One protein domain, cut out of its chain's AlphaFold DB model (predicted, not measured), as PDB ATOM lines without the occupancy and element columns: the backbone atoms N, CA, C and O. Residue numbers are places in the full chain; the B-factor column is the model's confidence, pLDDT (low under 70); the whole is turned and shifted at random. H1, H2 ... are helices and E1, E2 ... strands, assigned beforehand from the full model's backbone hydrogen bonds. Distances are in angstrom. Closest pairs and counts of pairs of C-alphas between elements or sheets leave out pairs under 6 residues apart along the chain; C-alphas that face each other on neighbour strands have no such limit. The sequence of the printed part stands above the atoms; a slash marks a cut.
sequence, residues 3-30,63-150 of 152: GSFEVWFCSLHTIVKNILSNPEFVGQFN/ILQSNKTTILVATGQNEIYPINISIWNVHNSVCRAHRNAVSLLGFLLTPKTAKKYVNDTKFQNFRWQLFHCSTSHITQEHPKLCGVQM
ATOM      1  N   GLY A   3     136.989 160.856  67.529       64.00
ATOM      2  CA  GLY A   3     138.125 160.227  68.200       64.00
ATOM      3  C   GLY A   3     137.683 158.907  68.814       64.00
ATOM      4  O   GLY A   3     136.668 158.867  69.504       64.00
ATOM      5  N   SER A   4     138.420 157.827  68.562       70.19
ATOM      6  CA  SER A   4     138.252 156.571  69.292       70.19
ATOM      7  C   SER A   4     139.176 156.564  70.501       70.19
ATOM      8  O   SER A   4     140.377 156.794  70.355       70.19
ATOM      9  N   PHE A   5     138.631 156.271  71.677       75.62
ATOM     10  CA  PHE A   5     139.417 156.120  72.893       75.62
ATOM     11  C   PHE A   5     139.376 154.671  73.371       75.62
ATOM     12  O   PHE A   5     138.310 154.054  73.427       75.62
ATOM     13  N   GLU A   6     140.544 154.143  73.719       78.56
ATOM     14  CA  GLU A   6     140.704 152.784  74.223       78.56
ATOM     15  C   GLU A   6     140.580 152.761  75.749       78.56
ATOM     16  O   GLU A   6     141.233 153.539  76.444       78.56
ATOM     17  N   VAL A   7     139.728 151.879  76.274       77.88
ATOM     18  CA  VAL A   7     139.486 151.737  77.714       77.88
ATOM     19  C   VAL A   7     140.083 150.418  78.182       77.88
ATOM     20  O   VAL A   7     139.704 149.360  77.691       77.88
ATOM     21  N   TRP A   8     140.971 150.488  79.171       81.50
ATOM     22  CA  TRP A   8     141.586 149.320  79.794       81.50
ATOM     23  C   TRP A   8     140.960 149.076  81.166       81.50
ATOM     24  O   TRP A   8     140.994 149.948  82.040       81.50
ATOM     25  N   PHE A   9     140.381 147.891  81.354       87.88
ATOM     26  CA  PHE A   9     139.738 147.489  82.602       87.88
ATOM     27  C   PHE A   9     139.829 145.974  82.812       87.88
ATOM     28  O   PHE A   9     140.012 145.202  81.873       87.88
ATOM     29  N   CYS A  10     139.719 145.555  84.068       88.75
ATOM     30  CA  CYS A  10     139.608 144.155  84.460       88.75
ATOM     31  C   CYS A  10     138.140 143.711  84.446       88.75
ATOM     32  O   CYS A  10     137.247 144.522  84.674       88.75
ATOM     33  N   SER A  11     137.878 142.414  84.257       88.25
ATOM     34  CA  SER A  11     136.512 141.883  84.378       88.25
ATOM     35  C   SER A  11     135.968 142.113  85.790       88.25
ATOM     36  O   SER A  11     136.554 141.670  86.786       88.25
ATOM     37  N   LEU A  12     134.809 142.767  85.857       87.06
ATOM     38  CA  LEU A  12     134.094 143.066  87.086       87.06
ATOM     39  C   LEU A  12     133.675 141.768  87.774       87.06
ATOM     40  O   LEU A  12     133.908 141.595  88.972       87.06
ATOM     41  N   HIS A  13     133.136 140.821  87.005       88.31
ATOM     42  CA  HIS A  13     132.762 139.505  87.519       88.31
ATOM     43  C   HIS A  13     133.944 138.760  88.143       88.31
ATOM     44  O   HIS A  13     133.786 138.125  89.186       88.31
ATOM     45  N   THR A  14     135.125 138.841  87.531       90.56
ATOM     46  CA  THR A  14     136.328 138.167  88.041       90.56
ATOM     47  C   THR A  14     136.790 138.785  89.357       90.56
ATOM     48  O   THR A  14     137.049 138.059  90.315       90.56
ATOM     49  N   ILE A  15     136.819 140.117  89.446       90.06
ATOM     50  CA  ILE A  15     137.192 140.803  90.688       90.06
ATOM     51  C   ILE A  15     136.197 140.482  91.807       90.06
ATOM     52  O   ILE A  15     136.610 140.117  92.904       90.06
ATOM     53  N   VAL A  16     134.892 140.556  91.537       89.12
ATOM     54  CA  VAL A  16     133.857 140.248  92.538       89.12
ATOM     55  C   VAL A  16     133.960 138.798  93.013       89.12
ATOM     56  O   VAL A  16     133.881 138.553  94.214       89.12
ATOM     57  N   LYS A  17     134.202 137.841  92.106       89.75
ATOM     58  CA  LYS A  17     134.465 136.443  92.481       89.75
ATOM     59  C   LYS A  17     135.683 136.329  93.392       89.75
ATOM     60  O   LYS A  17     135.579 135.690  94.429       89.75
ATOM     61  N   ASN A  18     136.788 136.998  93.067       89.81
ATOM     62  CA  ASN A  18     137.996 136.973  93.896       89.81
ATOM     63  C   ASN A  18     137.751 137.540  95.300       89.81
ATOM     64  O   ASN A  18     138.216 136.961  96.279       89.81
ATOM     65  N   ILE A  19     136.989 138.636  95.411       87.88
ATOM     66  CA  ILE A  19     136.595 139.212  96.704       87.88
ATOM     67  C   ILE A  19     135.749 138.194  97.488       87.88
ATOM     68  O   ILE A  19     136.039 137.935  98.650       87.88
ATOM     69  N   LEU A  20     134.740 137.573  96.866       87.19
ATOM     70  CA  LEU A  20     133.864 136.595  97.530       87.19
ATOM     71  C   LEU A  20     134.571 135.284  97.901       87.19
ATOM     72  O   LEU A  20     134.205 134.651  98.887       87.19
ATOM     73  N   SER A  21     135.573 134.870  97.127       89.50
ATOM     74  CA  SER A  21     136.368 133.665  97.378       89.50
ATOM     75  C   SER A  21     137.460 133.860  98.433       89.50
ATOM     76  O   SER A  21     138.145 132.895  98.762       89.50
ATOM     77  N   ASN A  22     137.641 135.071  98.971       87.38
ATOM     78  CA  ASN A  22     138.660 135.329  99.982       87.38
ATOM     79  C   ASN A  22     138.284 134.659 101.327       87.38
ATOM     80  O   ASN A  22     137.307 135.076 101.962       87.38
ATOM     81  N   PRO A  23     139.063 133.673 101.817       85.69
ATOM     82  CA  PRO A  23     138.771 132.988 103.076       85.69
ATOM     83  C   PRO A  23     138.833 133.918 104.295       85.69
ATOM     84  O   PRO A  23     138.159 133.668 105.292       85.69
ATOM     85  N   GLU A  24     139.570 135.031 104.228       83.62
ATOM     86  CA  GLU A  24     139.629 136.011 105.321       83.62
ATOM     87  C   GLU A  24     138.308 136.755 105.545       83.62
ATOM     88  O   GLU A  24     138.142 137.443 106.558       83.62
ATOM     89  N   PHE A  25     137.379 136.658 104.591       81.12
ATOM     90  CA  PHE A  25     136.078 137.305 104.663       81.12
ATOM     91  C   PHE A  25     134.982 136.384 105.193       81.12
ATOM     92  O   PHE A  25     133.854 136.839 105.380       81.12
ATOM     93  N   VAL A  26     135.277 135.114 105.485       82.88
ATOM     94  CA  VAL A  26     134.299 134.198 106.088       82.88
ATOM     95  C   VAL A  26     133.737 134.819 107.376       82.88
ATOM     96  O   VAL A  26     134.475 135.249 108.261       82.88
ATOM     97  N   GLY A  27     132.407 134.933 107.453       82.50
ATOM     98  CA  GLY A  27     131.699 135.598 108.558       82.50
ATOM     99  C   GLY A  27     131.789 137.133 108.601       82.50
ATOM    100  O   GLY A  27     131.207 137.741 109.494       82.50
ATOM    101  N   GLN A  28     132.470 137.774 107.650       83.50
ATOM    102  CA  GLN A  28     132.655 139.233 107.587       83.50
ATOM    103  C   GLN A  28     131.734 139.930 106.578       83.50
ATOM    104  O   GLN A  28     131.907 141.113 106.273       83.50
ATOM    105  N   PHE A  29     130.760 139.212 106.030       81.00
ATOM    106  CA  PHE A  29     129.728 139.777 105.176       81.00
ATOM    107  C   PHE A  29     128.351 139.271 105.574       81.00
ATOM    108  O   PHE A  29     128.186 138.204 106.164       81.00
ATOM    109  N   ASN A  30     127.341 140.076 105.257       77.69
ATOM    110  CA  ASN A  30     125.954 139.708 105.492       77.69
ATOM    111  C   ASN A  30     125.467 138.833 104.328       77.69
ATOM    112  O   ASN A  30     125.237 139.333 103.229       77.69
ATOM    113  N   ILE A  63     129.806 148.283  94.516       88.19
ATOM    114  CA  ILE A  63     130.051 149.722  94.537       88.19
ATOM    115  C   ILE A  63     131.269 150.037  93.695       88.19
ATOM    116  O   ILE A  63     132.325 149.425  93.838       88.19
ATOM    117  N   LEU A  64     131.098 151.038  92.838       89.56
ATOM    118  CA  LEU A  64     132.162 151.627  92.050       89.56
ATOM    119  C   LEU A  64     132.457 153.018  92.585       89.56
ATOM    120  O   LEU A  64     131.555 153.840  92.744       89.56
ATOM    121  N   GLN A  65     133.729 153.280  92.854       88.31
ATOM    122  CA  GLN A  65     134.191 154.565  93.344       88.31
ATOM    123  C   GLN A  65     135.337 155.059  92.474       88.31
ATOM    124  O   GLN A  65     136.374 154.411  92.374       88.31
ATOM    125  N   SER A  66     135.163 156.239  91.888       87.44
ATOM    126  CA  SER A  66     136.236 156.951  91.199       87.44
ATOM    127  C   SER A  66     136.740 158.092  92.070       87.44
ATOM    128  O   SER A  66     135.938 158.846  92.622       87.44
ATOM    129  N   ASN A  67     138.058 158.245  92.172       81.56
ATOM    130  CA  ASN A  67     138.669 159.415  92.795       81.56
ATOM    131  C   ASN A  67     139.693 160.038  91.847       81.56
ATOM    132  O   ASN A  67     140.393 159.329  91.132       81.56
ATOM    133  N   LYS A  68     139.790 161.368  91.846       80.62
ATOM    134  CA  LYS A  68     140.824 162.081  91.095       80.62
ATOM    135  C   LYS A  68     142.167 161.844  91.778       80.62
ATOM    136  O   LYS A  68     142.334 162.198  92.943       80.62
ATOM    137  N   THR A  69     143.122 161.276  91.054       73.31
ATOM    138  CA  THR A  69     144.474 161.017  91.562       73.31
ATOM    139  C   THR A  69     145.526 161.628  90.650       73.31
ATOM    140  O   THR A  69     145.329 161.745  89.442       73.31
ATOM    141  N   THR A  70     146.637 162.047  91.244       70.25
ATOM    142  CA  THR A  70     147.727 162.746  90.563       70.25
ATOM    143  C   THR A  70     148.945 161.818  90.540       70.25
ATOM    144  O   THR A  70     149.495 161.561  91.605       70.25
ATOM    145  N   ILE A  71     149.335 161.259  89.383       59.62
ATOM    146  CA  ILE A  71     150.344 160.166  89.323       59.62
ATOM    147  C   ILE A  71     151.794 160.670  89.218       59.62
ATOM    148  O   ILE A  71     152.710 160.020  89.711       59.62
ATOM    149  N   LEU A  72     152.028 161.842  88.627       54.62
ATOM    150  CA  LEU A  72     153.354 162.468  88.517       54.62
ATOM    151  C   LEU A  72     153.251 163.947  88.916       54.62
ATOM    152  O   LEU A  72     152.155 164.469  89.065       54.62
ATOM    153  N   VAL A  73     154.373 164.625  89.162       57.38
ATOM    154  CA  VAL A  73     154.399 166.078  89.459       57.38
ATOM    155  C   VAL A  73     155.120 166.859  88.348       57.38
ATOM    156  O   VAL A  73     154.847 168.039  88.151       57.38
ATOM    157  N   ALA A  74     155.976 166.201  87.557       50.00
ATOM    158  CA  ALA A  74     156.944 166.864  86.676       50.00
ATOM    159  C   ALA A  74     156.475 167.126  85.230       50.00
ATOM    160  O   ALA A  74     157.026 167.982  84.545       50.00
ATOM    161  N   THR A  75     155.447 166.436  84.746       48.12
ATOM    162  CA  THR A  75     154.896 166.616  83.393       48.12
ATOM    163  C   THR A  75     153.496 167.182  83.525       48.12
ATOM    164  O   THR A  75     152.725 166.665  84.311       48.12
ATOM    165  N   GLY A  76     153.127 168.240  82.802       51.84
ATOM    166  CA  GLY A  76     151.870 168.991  82.999       51.84
ATOM    167  C   GLY A  76     150.537 168.233  82.811       51.84
ATOM    168  O   GLY A  76     149.503 168.869  82.634       51.84
ATOM    169  N   GLN A  77     150.549 166.900  82.818       54.34
ATOM    170  CA  GLN A  77     149.413 165.989  82.752       54.34
ATOM    171  C   GLN A  77     149.537 164.963  83.870       54.34
ATOM    172  O   GLN A  77     150.193 163.939  83.707       54.34
ATOM    173  N   ASN A  78     148.893 165.246  84.996       61.31
ATOM    174  CA  ASN A  78     149.023 164.392  86.168       61.31
ATOM    175  C   ASN A  78     147.709 163.741  86.594       61.31
ATOM    176  O   ASN A  78     147.743 162.819  87.397       61.31
ATOM    177  N   GLU A  79     146.568 164.189  86.067       71.31
ATOM    178  CA  GLU A  79     145.252 163.760  86.540       71.31
ATOM    179  C   GLU A  79     144.819 162.456  85.875       71.31
ATOM    180  O   GLU A  79     144.577 162.404  84.669       71.31
ATOM    181  N   ILE A  80     144.697 161.413  86.687       77.69
ATOM    182  CA  ILE A  80     144.165 160.110  86.310       77.69
ATOM    183  C   ILE A  80     143.034 159.764  87.280       77.69
ATOM    184  O   ILE A  80     143.102 160.043  88.480       77.69
ATOM    185  N   TYR A  81     141.978 159.160  86.748       83.88
ATOM    186  CA  TYR A  81     140.773 158.805  87.489       83.88
ATOM    187  C   TYR A  81     140.637 157.276  87.534       83.88
ATOM    188  O   TYR A  81     140.020 156.694  86.639       83.88
ATOM    189  N   PRO A  82     141.254 156.591  88.513       88.25
ATOM    190  CA  PRO A  82     141.007 155.174  88.744       88.25
ATOM    191  C   PRO A  82     139.553 154.936  89.152       88.25
ATOM    192  O   PRO A  82     138.999 155.690  89.951       88.25
ATOM    193  N   ILE A  83     138.965 153.847  88.658       89.56
ATOM    194  CA  ILE A  83     137.737 153.270  89.201       89.56
ATOM    195  C   ILE A  83     138.137 152.112  90.095       89.56
ATOM    196  O   ILE A  83     138.724 151.138  89.634       89.56
ATOM    197  N   ASN A  84     137.773 152.207  91.363       89.50
ATOM    198  CA  ASN A  84     137.860 151.116  92.313       89.50
ATOM    199  C   ASN A  84     136.505 150.424  92.436       89.50
ATOM    200  O   ASN A  84     135.458 151.063  92.330       89.50
ATOM    201  N   ILE A  85     136.540 149.126  92.697       90.38
ATOM    202  CA  ILE A  85     135.383 148.281  92.947       90.38
ATOM    203  C   ILE A  85     135.468 147.671  94.341       90.38
ATOM    204  O   ILE A  85     136.533 147.244  94.787       90.38
ATOM    205  N   SER A  86     134.331 147.616  95.021       88.69
ATOM    206  CA  SER A  86     134.168 146.913  96.287       88.69
ATOM    207  C   SER A  86     132.774 146.307  96.396       88.69
ATOM    208  O   SER A  86     131.869 146.614  95.615       88.69
ATOM    209  N   ILE A  87     132.603 145.430  97.381       87.62
ATOM    210  CA  ILE A  87     131.300 144.877  97.734       87.62
ATOM    211  C   ILE A  87     130.841 145.522  99.039       87.62
ATOM    212  O   ILE A  87     131.570 145.548 100.027       87.62
ATOM    213  N   TRP A  88     129.610 146.024  99.066       81.94
ATOM    214  CA  TRP A  88     129.090 146.775 100.211       81.94
ATOM    215  C   TRP A  88     128.530 145.914 101.345       81.94
ATOM    216  O   TRP A  88     128.352 146.395 102.461       81.94
ATOM    217  N   ASN A  89     128.251 144.632 101.098       82.44
ATOM    218  CA  ASN A  89     127.791 143.718 102.152       82.44
ATOM    219  C   ASN A  89     128.912 143.275 103.109       82.44
ATOM    220  O   ASN A  89     128.626 142.572 104.081       82.44
ATOM    221  N   VAL A  90     130.147 143.709 102.849       80.25
ATOM    222  CA  VAL A  90     131.324 143.509 103.687       80.25
ATOM    223  C   VAL A  90     131.267 144.446 104.894       80.25
ATOM    224  O   VAL A  90     130.896 145.617 104.796       80.25
ATOM    225  N   HIS A  91     131.619 143.933 106.070       81.38
ATOM    226  CA  HIS A  91     131.677 144.733 107.288       81.38
ATOM    227  C   HIS A  91     132.763 145.809 107.166       81.38
ATOM    228  O   HIS A  91     133.852 145.573 106.649       81.38
ATOM    229  N   ASN A  92     132.493 147.009 107.687       76.00
ATOM    230  CA  ASN A  92     133.404 148.156 107.567       76.00
ATOM    231  C   ASN A  92     134.811 147.890 108.150       76.00
ATOM    232  O   ASN A  92     135.789 148.495 107.713       76.00
ATOM    233  N   SER A  93     134.925 146.970 109.116       74.38
ATOM    234  CA  SER A  93     136.201 146.477 109.651       74.38
ATOM    235  C   SER A  93     137.119 145.942 108.551       74.38
ATOM    236  O   SER A  93     138.310 146.238 108.540       74.38
ATOM    237  N   VAL A  94     136.562 145.208 107.592       73.94
ATOM    238  CA  VAL A  94     137.313 144.577 106.507       73.94
ATOM    239  C   VAL A  94     137.714 145.587 105.436       73.94
ATOM    240  O   VAL A  94     138.848 145.543 104.961       73.94
ATOM    241  N   CYS A  95     136.849 146.557 105.123       69.00
ATOM    242  CA  CYS A  95     137.200 147.662 104.224       69.00
ATOM    243  C   CYS A  95     138.393 148.479 104.744       69.00
ATOM    244  O   CYS A  95     139.207 148.949 103.955       69.00
ATOM    245  N   ARG A  96     138.525 148.634 106.070       71.12
ATOM    246  CA  ARG A  96     139.639 149.367 106.694       71.12
ATOM    247  C   ARG A  96     140.899 148.528 106.899       71.12
ATOM    248  O   ARG A  96     141.982 149.092 106.992       71.12
ATOM    249  N   ALA A  97     140.776 147.206 106.954       67.38
ATOM    250  CA  ALA A  97     141.885 146.304 107.262       67.38
ATOM    251  C   ALA A  97     142.798 145.976 106.063       67.38
ATOM    252  O   ALA A  97     143.630 145.084 106.177       67.38
ATOM    253  N   HIS A  98     142.655 146.659 104.918       66.31
ATOM    254  CA  HIS A  98     143.483 146.441 103.719       66.31
ATOM    255  C   HIS A  98     143.469 144.999 103.160       66.31
ATOM    256  O   HIS A  98     144.352 144.612 102.405       66.31
ATOM    257  N   ARG A  99     142.437 144.202 103.465       74.00
ATOM    258  CA  ARG A  99     142.344 142.773 103.101       74.00
ATOM    259  C   ARG A  99     141.825 142.505 101.676       74.00
ATOM    260  O   ARG A  99     141.133 141.524 101.450       74.00
ATOM    261  N   ASN A 100     142.095 143.387 100.711       79.19
ATOM    262  CA  ASN A 100     141.584 143.310  99.324       79.19
ATOM    263  C   ASN A 100     140.050 143.416  99.166       79.19
ATOM    264  O   ASN A 100     139.484 142.934  98.189       79.19
ATOM    265  N   ALA A 101     139.355 144.085 100.092       81.75
ATOM    266  CA  ALA A 101     137.916 144.366  99.945       81.75
ATOM    267  C   ALA A 101     137.610 145.452  98.897       81.75
ATOM    268  O   ALA A 101     136.476 145.575  98.434       81.75
ATOM    269  N   VAL A 102     138.627 146.237  98.535       86.12
ATOM    270  CA  VAL A 102     138.599 147.232  97.464       86.12
ATOM    271  C   VAL A 102     139.684 146.854  96.464       86.12
ATOM    272  O   VAL A 102     140.817 146.590  96.860       86.12
ATOM    273  N   SER A 103     139.342 146.811  95.183       88.62
ATOM    274  CA  SER A 103     140.256 146.472  94.089       88.62
ATOM    275  C   SER A 103     140.167 147.508  92.974       88.62
ATOM    276  O   SER A 103     139.125 148.132  92.788       88.62
ATOM    277  N   LEU A 104     141.245 147.695  92.215       89.81
ATOM    278  CA  LEU A 104     141.239 148.567  91.041       89.81
ATOM    279  C   LEU A 104     140.526 147.855  89.881       89.81
ATOM    280  O   LEU A 104     140.905 146.751  89.504       89.81
ATOM    281  N   LEU A 105     139.507 148.495  89.310       90.44
ATOM    282  CA  LEU A 105     138.771 147.994  88.148       90.44
ATOM    283  C   LEU A 105     139.389 148.481  86.834       90.44
ATOM    284  O   LEU A 105     139.462 147.726  85.871       90.44
ATOM    285  N   GLY A 106     139.846 149.730  86.786       88.44
ATOM    286  CA  GLY A 106     140.440 150.316  85.588       88.44
ATOM    287  C   GLY A 106     140.628 151.821  85.712       88.44
ATOM    288  O   GLY A 106     140.509 152.385  86.802       88.44
ATOM    289  N   PHE A 107     140.899 152.477  84.588       85.44
ATOM    290  CA  PHE A 107     141.113 153.921  84.529       85.44
ATOM    291  C   PHE A 107     140.134 154.586  83.570       85.44
ATOM    292  O   PHE A 107     139.913 154.121  82.453       85.44
ATOM    293  N   LEU A 108     139.574 155.712  84.002       84.25
ATOM    294  CA  LEU A 108     138.711 156.531  83.170       84.25
ATOM    295  C   LEU A 108     139.527 157.400  82.227       84.25
ATOM    296  O   LEU A 108     140.563 157.978  82.573       84.25
ATOM    297  N   LEU A 109     138.986 157.536  81.026       82.06
ATOM    298  CA  LEU A 109     139.569 158.343  79.977       82.06
ATOM    299  C   LEU A 109     139.496 159.826  80.327       82.06
ATOM    300  O   LEU A 109     138.423 160.379  80.559       82.06
ATOM    301  N   THR A 110     140.653 160.481  80.304       79.88
ATOM    302  CA  THR A 110     140.760 161.931  80.475       79.88
ATOM    303  C   THR A 110     141.365 162.525  79.206       79.88
ATOM    304  O   THR A 110     142.554 162.324  78.944       79.88
ATOM    305  N   PRO A 111     140.569 163.225  78.378       79.38
ATOM    306  CA  PRO A 111     141.050 163.729  77.107       79.38
ATOM    307  C   PRO A 111     141.957 164.942  77.333       79.38
ATOM    308  O   PRO A 111     141.719 165.774  78.213       79.38
ATOM    309  N   LYS A 112     143.009 165.049  76.519       77.62
ATOM    310  CA  LYS A 112     143.957 166.167  76.562       77.62
ATOM    311  C   LYS A 112     143.375 167.366  75.817       77.62
ATOM    312  O   LYS A 112     142.809 167.210  74.741       77.62
ATOM    313  N   THR A 113     143.571 168.564  76.360       78.19
ATOM    314  CA  THR A 113     143.266 169.819  75.661       78.19
ATOM    315  C   THR A 113     144.345 170.863  75.913       78.19
ATOM    316  O   THR A 113     145.096 170.777  76.887       78.19
ATOM    317  N   ALA A 114     144.429 171.865  75.038       77.81
ATOM    318  CA  ALA A 114     145.277 173.027  75.274       77.81
ATOM    319  C   ALA A 114     144.717 173.855  76.444       77.81
ATOM    320  O   ALA A 114     143.502 174.005  76.561       77.81
ATOM    321  N   LYS A 115     145.589 174.460  77.269       76.94
ATOM    322  CA  LYS A 115     145.188 175.256  78.454       76.94
ATOM    323  C   LYS A 115     144.085 176.284  78.156       76.94
ATOM    324  O   LYS A 115     143.203 176.483  78.982       76.94
ATOM    325  N   LYS A 116     144.100 176.873  76.954       79.38
ATOM    326  CA  LYS A 116     143.101 177.844  76.477       79.38
ATOM    327  C   LYS A 116     141.661 177.313  76.392       79.38
ATOM    328  O   LYS A 116     140.740 178.112  76.444       79.38
ATOM    329  N   TYR A 117     141.460 175.998  76.286       77.81
ATOM    330  CA  TYR A 117     140.139 175.375  76.121       77.81
ATOM    331  C   TYR A 117     139.684 174.579  77.353       77.81
ATOM    332  O   TYR A 117     138.658 173.910  77.309       77.81
ATOM    333  N   VAL A 118     140.422 174.626  78.469       77.38
ATOM    334  CA  VAL A 118     140.069 173.877  79.694       77.38
ATOM    335  C   VAL A 118     138.731 174.344  80.281       77.38
ATOM    336  O   VAL A 118     137.956 173.524  80.774       77.38
ATOM    337  N   ASN A 119     138.449 175.644  80.183       82.31
ATOM    338  CA  ASN A 119     137.218 176.260  80.683       82.31
ATOM    339  C   ASN A 119     136.143 176.428  79.597       82.31
ATOM    340  O   ASN A 119     135.137 177.084  79.843       82.31
ATOM    341  N   ASP A 120     136.342 175.858  78.406       88.56
ATOM    342  CA  ASP A 120     135.320 175.867  77.363       88.56
ATOM    343  C   ASP A 120     134.205 174.875  77.723       88.56
ATOM    344  O   ASP A 120     134.453 173.683  77.934       88.56
ATOM    345  N   THR A 121     132.963 175.355  77.763       88.62
ATOM    346  CA  THR A 121     131.766 174.552  78.032       88.62
ATOM    347  C   THR A 121     131.650 173.361  77.080       88.62
ATOM    348  O   THR A 121     131.265 172.270  77.507       88.62
ATOM    349  N   LYS A 122     132.032 173.517  75.802       86.50
ATOM    350  CA  LYS A 122     132.005 172.405  74.835       86.50
ATOM    351  C   LYS A 122     132.962 171.289  75.243       86.50
ATOM    352  O   LYS A 122     132.598 170.112  75.214       86.50
ATOM    353  N   PHE A 123     134.167 171.659  75.670       84.56
ATOM    354  CA  PHE A 123     135.171 170.705  76.120       84.56
ATOM    355  C   PHE A 123     134.785 170.044  77.448       84.56
ATOM    356  O   PHE A 123     134.976 168.839  77.612       84.56
ATOM    357  N   GLN A 124     134.190 170.792  78.381       85.81
ATOM    358  CA  GLN A 124     133.666 170.217  79.619       85.81
ATOM    359  C   GLN A 124     132.569 169.186  79.338       85.81
ATOM    360  O   GLN A 124     132.656 168.066  79.834       85.81
ATOM    361  N   ASN A 125     131.595 169.508  78.482       87.69
ATOM    362  CA  ASN A 125     130.545 168.566  78.079       87.69
ATOM    363  C   ASN A 125     131.122 167.304  77.437       87.69
ATOM    364  O   ASN A 125     130.723 166.197  77.789       87.69
ATOM    365  N   PHE A 126     132.110 167.457  76.557       85.81
ATOM    366  CA  PHE A 126     132.815 166.324  75.969       85.81
ATOM    367  C   PHE A 126     133.521 165.456  77.026       85.81
ATOM    368  O   PHE A 126     133.421 164.231  76.982       85.81
ATOM    369  N   ARG A 127     134.182 166.064  78.024       84.62
ATOM    370  CA  ARG A 127     134.783 165.324  79.148       84.62
ATOM    371  C   ARG A 127     133.746 164.522  79.929       84.62
ATOM    372  O   ARG A 127     134.004 163.363  80.240       84.62
ATOM    373  N   TRP A 128     132.591 165.115  80.228       86.00
ATOM    374  CA  TRP A 128     131.502 164.422  80.920       86.00
ATOM    375  C   TRP A 128     130.948 163.266  80.084       86.00
ATOM    376  O   TRP A 128     130.779 162.163  80.598       86.00
ATOM    377  N   GLN A 129     130.738 163.471  78.783       87.62
ATOM    378  CA  GLN A 129     130.296 162.411  77.873       87.62
ATOM    379  C   GLN A 129     131.294 161.251  77.828       87.62
ATOM    380  O   GLN A 129     130.892 160.093  77.940       87.62
ATOM    381  N   LEU A 130     132.593 161.548  77.732       86.44
ATOM    382  CA  LEU A 130     133.638 160.527  77.727       86.44
ATOM    383  C   LEU A 130     133.716 159.778  79.063       86.44
ATOM    384  O   LEU A 130     133.874 158.556  79.074       86.44
ATOM    385  N   PHE A 131     133.529 160.477  80.184       84.69
ATOM    386  CA  PHE A 131     133.444 159.875  81.514       84.69
ATOM    387  C   PHE A 131     132.250 158.913  81.632       84.69
ATOM    388  O   PHE A 131     132.411 157.766  82.049       84.69
ATOM    389  N   HIS A 132     131.052 159.344  81.234       84.88
ATOM    390  CA  HIS A 132     129.851 158.510  81.326       84.88
ATOM    391  C   HIS A 132     129.900 157.317  80.371       84.88
ATOM    392  O   HIS A 132     129.549 156.205  80.761       84.88
ATOM    393  N   CYS A 133     130.390 157.524  79.150       85.62
ATOM    394  CA  CYS A 133     130.536 156.458  78.166       85.62
ATOM    395  C   CYS A 133     131.592 155.430  78.596       85.62
ATOM    396  O   CYS A 133     131.315 154.235  78.551       85.62
ATOM    397  N   SER A 134     132.752 155.859  79.108       83.69
ATOM    398  CA  SER A 134     133.758 154.926  79.645       83.69
ATOM    399  C   SER A 134     133.252 154.156  80.868       83.69
ATOM    400  O   SER A 134     133.434 152.944  80.933       83.69
ATOM    401  N   THR A 135     132.539 154.813  81.786       84.25
ATOM    402  CA  THR A 135     131.917 154.134  82.937       84.25
ATOM    403  C   THR A 135     130.895 153.092  82.483       84.25
ATOM    404  O   THR A 135     130.939 151.958  82.951       84.25
ATOM    405  N   SER A 136     130.011 153.445  81.542       84.94
ATOM    406  CA  SER A 136     129.026 152.514  80.972       84.94
ATOM    407  C   SER A 136     129.690 151.335  80.269       84.94
ATOM    408  O   SER A 136     129.181 150.219  80.306       84.94
ATOM    409  N   HIS A 137     130.821 151.583  79.613       82.69
ATOM    410  CA  HIS A 137     131.549 150.554  78.892       82.69
ATOM    411  C   HIS A 137     132.117 149.489  79.834       82.69
ATOM    412  O   HIS A 137     131.955 148.293  79.601       82.69
ATOM    413  N   ILE A 138     132.714 149.947  80.935       84.12
ATOM    414  CA  ILE A 138     133.291 149.096  81.974       84.12
ATOM    415  C   ILE A 138     132.199 148.285  82.684       84.12
ATOM    416  O   ILE A 138     132.380 147.096  82.928       84.12
ATOM    417  N   THR A 139     131.056 148.900  83.009       80.94
ATOM    418  CA  THR A 139     129.982 148.218  83.753       80.94
ATOM    419  C   THR A 139     129.209 147.202  82.928       80.94
ATOM    420  O   THR A 139     128.712 146.231  83.491       80.94
ATOM    421  N   GLN A 140     129.094 147.404  81.617       80.62
ATOM    422  CA  GLN A 140     128.415 146.463  80.724       80.62
ATOM    423  C   GLN A 140     129.338 145.337  80.226       80.62
ATOM    424  O   GLN A 140     128.870 144.465  79.502       80.62
ATOM    425  N   GLU A 141     130.634 145.368  80.573       68.44
ATOM    426  CA  GLU A 141     131.671 144.453  80.065       68.44
ATOM    427  C   GLU A 141     131.644 144.284  78.524       68.44
ATOM    428  O   GLU A 141     132.002 143.236  77.983       68.44
ATOM    429  N   HIS A 142     131.207 145.307  77.779       56.06
ATOM    430  CA  HIS A 142     131.141 145.229  76.319       56.06
ATOM    431  C   HIS A 142     132.552 145.324  75.699       56.06
ATOM    432  O   HIS A 142     133.371 146.090  76.185       56.06
ATOM    433  N   PRO A 143     132.864 144.619  74.595       47.69
ATOM    434  CA  PRO A 143     134.208 144.616  73.993       47.69
ATOM    435  C   PRO A 143     134.424 145.664  72.867       47.69
ATOM    436  O   PRO A 143     134.957 145.330  71.813       47.69
ATOM    437  N   LYS A 144     133.993 146.930  73.009       51.12
ATOM    438  CA  LYS A 144     134.058 147.946  71.916       51.12
ATOM    439  C   LYS A 144     134.358 149.390  72.349       51.12
ATOM    440  O   LYS A 144     133.672 149.944  73.185       51.12
ATOM    441  N   LEU A 145     135.259 150.059  71.625       52.09
ATOM    442  CA  LEU A 145     135.614 151.487  71.742       52.09
ATOM    443  C   LEU A 145     134.441 152.424  72.111       52.09
ATOM    444  O   LEU A 145     133.400 152.436  71.453       52.09
ATOM    445  N   CYS A 146     134.657 153.279  73.114       50.25
ATOM    446  CA  CYS A 146     133.740 154.356  73.479       50.25
ATOM    447  C   CYS A 146     133.791 155.456  72.399       50.25
ATOM    448  O   CYS A 146     134.698 156.293  72.372       50.25
ATOM    449  N   GLY A 147     132.853 155.408  71.451       53.22
ATOM    450  CA  GLY A 147     132.730 156.385  70.370       53.22
ATOM    451  C   GLY A 147     132.082 157.674  70.866       53.22
ATOM    452  O   GLY A 147     130.859 157.765  70.912       53.22
ATOM    453  N   VAL A 148     132.888 158.673  71.229       54.72
ATOM    454  CA  VAL A 148     132.394 160.005  71.611       54.72
ATOM    455  C   VAL A 148     132.877 161.030  70.593       54.72
ATOM    456  O   VAL A 148     134.077 161.223  70.393       54.72
ATOM    457  N   GLN A 149     131.927 161.692  69.936       51.12
ATOM    458  CA  GLN A 149     132.194 162.746  68.962       51.12
ATOM    459  C   GLN A 149     132.423 164.073  69.696       51.12
ATOM    460  O   GLN A 149     131.572 164.492  70.477       51.12
ATOM    461  N   MET A 150     133.526 164.777  69.421       42.88
ATOM    462  CA  MET A 150     133.651 166.161  69.892       42.88
ATOM    463  C   MET A 150     132.661 167.060  69.132       42.88
ATOM    464  O   MET A 150     132.703 167.054  67.893       42.88
TER     465      MET A 150
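AT A GLANCE: This is residues 3 to 30 and 63 to 150 of the 152 residues of an uncharacterized protein of Serpula lacrymans var. lacrymans (strain S7.3) (UniProt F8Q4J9). A narrow, twisted slab of three strands, E2, E3 and E4, has two helices packed on it: H1, and the long helix H3 with its residues 130 to 139. On the side of H3 away from this slab, a loose little pair of strands, E1 and E5, covers the helix through E5, while the short H2 only grazes the slab, and residues 114 to 121 stick out. The printed part has 116 residues with three named helices and five named strands, in the order E1 H1 E2 E3 H2 E4 H3 E5; the sheets E2 - E3 - E4 and E1 - E5 are both antiparallel, and the class is mixed, helices and strands. The whole is loose, with a radius of gyration of the C-alphas of 17.0 A, and elongated, spanning 54 by 33 by 21 A.

IN THESE COORDINATES: The larger sheet holds E2, residues 63 to 66; E3, residues 79 to 87, the longest strand, 26.0 A from first to last C-alpha; and E4, residues 102 to 108, 17.1 A. C-alpha 79, where E3 begins, is at (145.252, 163.760, 86.540). H1 is residues 12 to 20, 12.3 A long, H2 is residues 92 to 96, and H3 is residues 121 to 139, 27.0 A, from C-alpha 121 at (131.766, 174.552, 78.032) to C-alpha 139 at (129.982, 148.218, 83.753). The smaller sheet holds E1, residues 3 to 5, and E5, residues 146 to 149, which ends with C-alpha 149 at (132.194, 162.746, 68.962).

HOW THE PARTS SIT: In the sheet E2 - E3 - E4, E3 is the inner strand, and the sheet is only just strongly twisted, its C-alphas up to 4.4 A off the best plane. E2 and E3 form a hairpin, antiparallel at 167 degrees, with N 65 and O 84 within hydrogen-bond range at 2.9 A and N 84 and O 65 at 2.8 A. E3 and E4 are antiparallel at 143 degrees, with N 83 and O 106 at 2.8 A and N 103 and O 85 at 2.9 A. Residues 69 to 70 pair antiparallel with residues 79 to 80 of E3. H1 and H3 with this sheet make two layers, helices on one face of a sheet. H1 has a height over the sheet of 8.3 A and lies over E3, slantwise to the strands at 49 degrees on the local plane; its closest C-alphas to E4 are those of Leu 12 and Leu 105, 6.9 A apart. H3 has a height of 10.4 A over E3 and E4, only just slantwise to the strands, at 32 degrees to E3 on the local plane; the closest C-alphas of H3 and E4 are those of Ser 134 and Leu 108, 6.3 A apart. H1 and H3 are close but not clearly touching, with the C-alphas of Leu 12 and Thr 139 closest at 7.4 A, and run the same way at a steep tilt of 57 degrees. H2 is only just on the sheet, with 5 pairs of C-alphas within 10 A, and only grazes it with residues 94 to 96. The closest C-alphas of H3 and E5 are those of Cys 133 and Cys 146, 6.1 A apart. E5 and E1 are antiparallel at 155 degrees; C-alphas 4 and 147 face each other at 5.6 A, but no backbone N and O across the pair are within hydrogen-bond range. E1 and H3 are apart. In H1, H2 and H3 every O i to N i+4 pair is within hydrogen-bond range.

THE WHOLE: The two C-alphas farthest apart are those of Gly 27 and Lys 116, at 54.3 A, while the first and last printed C-alphas, of Gly 3 and Met 150, are 7.6 A apart. Residues 31 to 62 are not printed, and C-alphas 30 and 63 are 15.4 A apart across the cut. The links E2 to E3 and E4 to H3 are long, 12 residues each. Residues 114 to 121, of which 121 belongs to H3, stand free. The mean pLDDT of the printed part is 78.2, and it is under 70 at 22 residues: 3, 71 to 78, 95, 97 to 98 and 141 to 150.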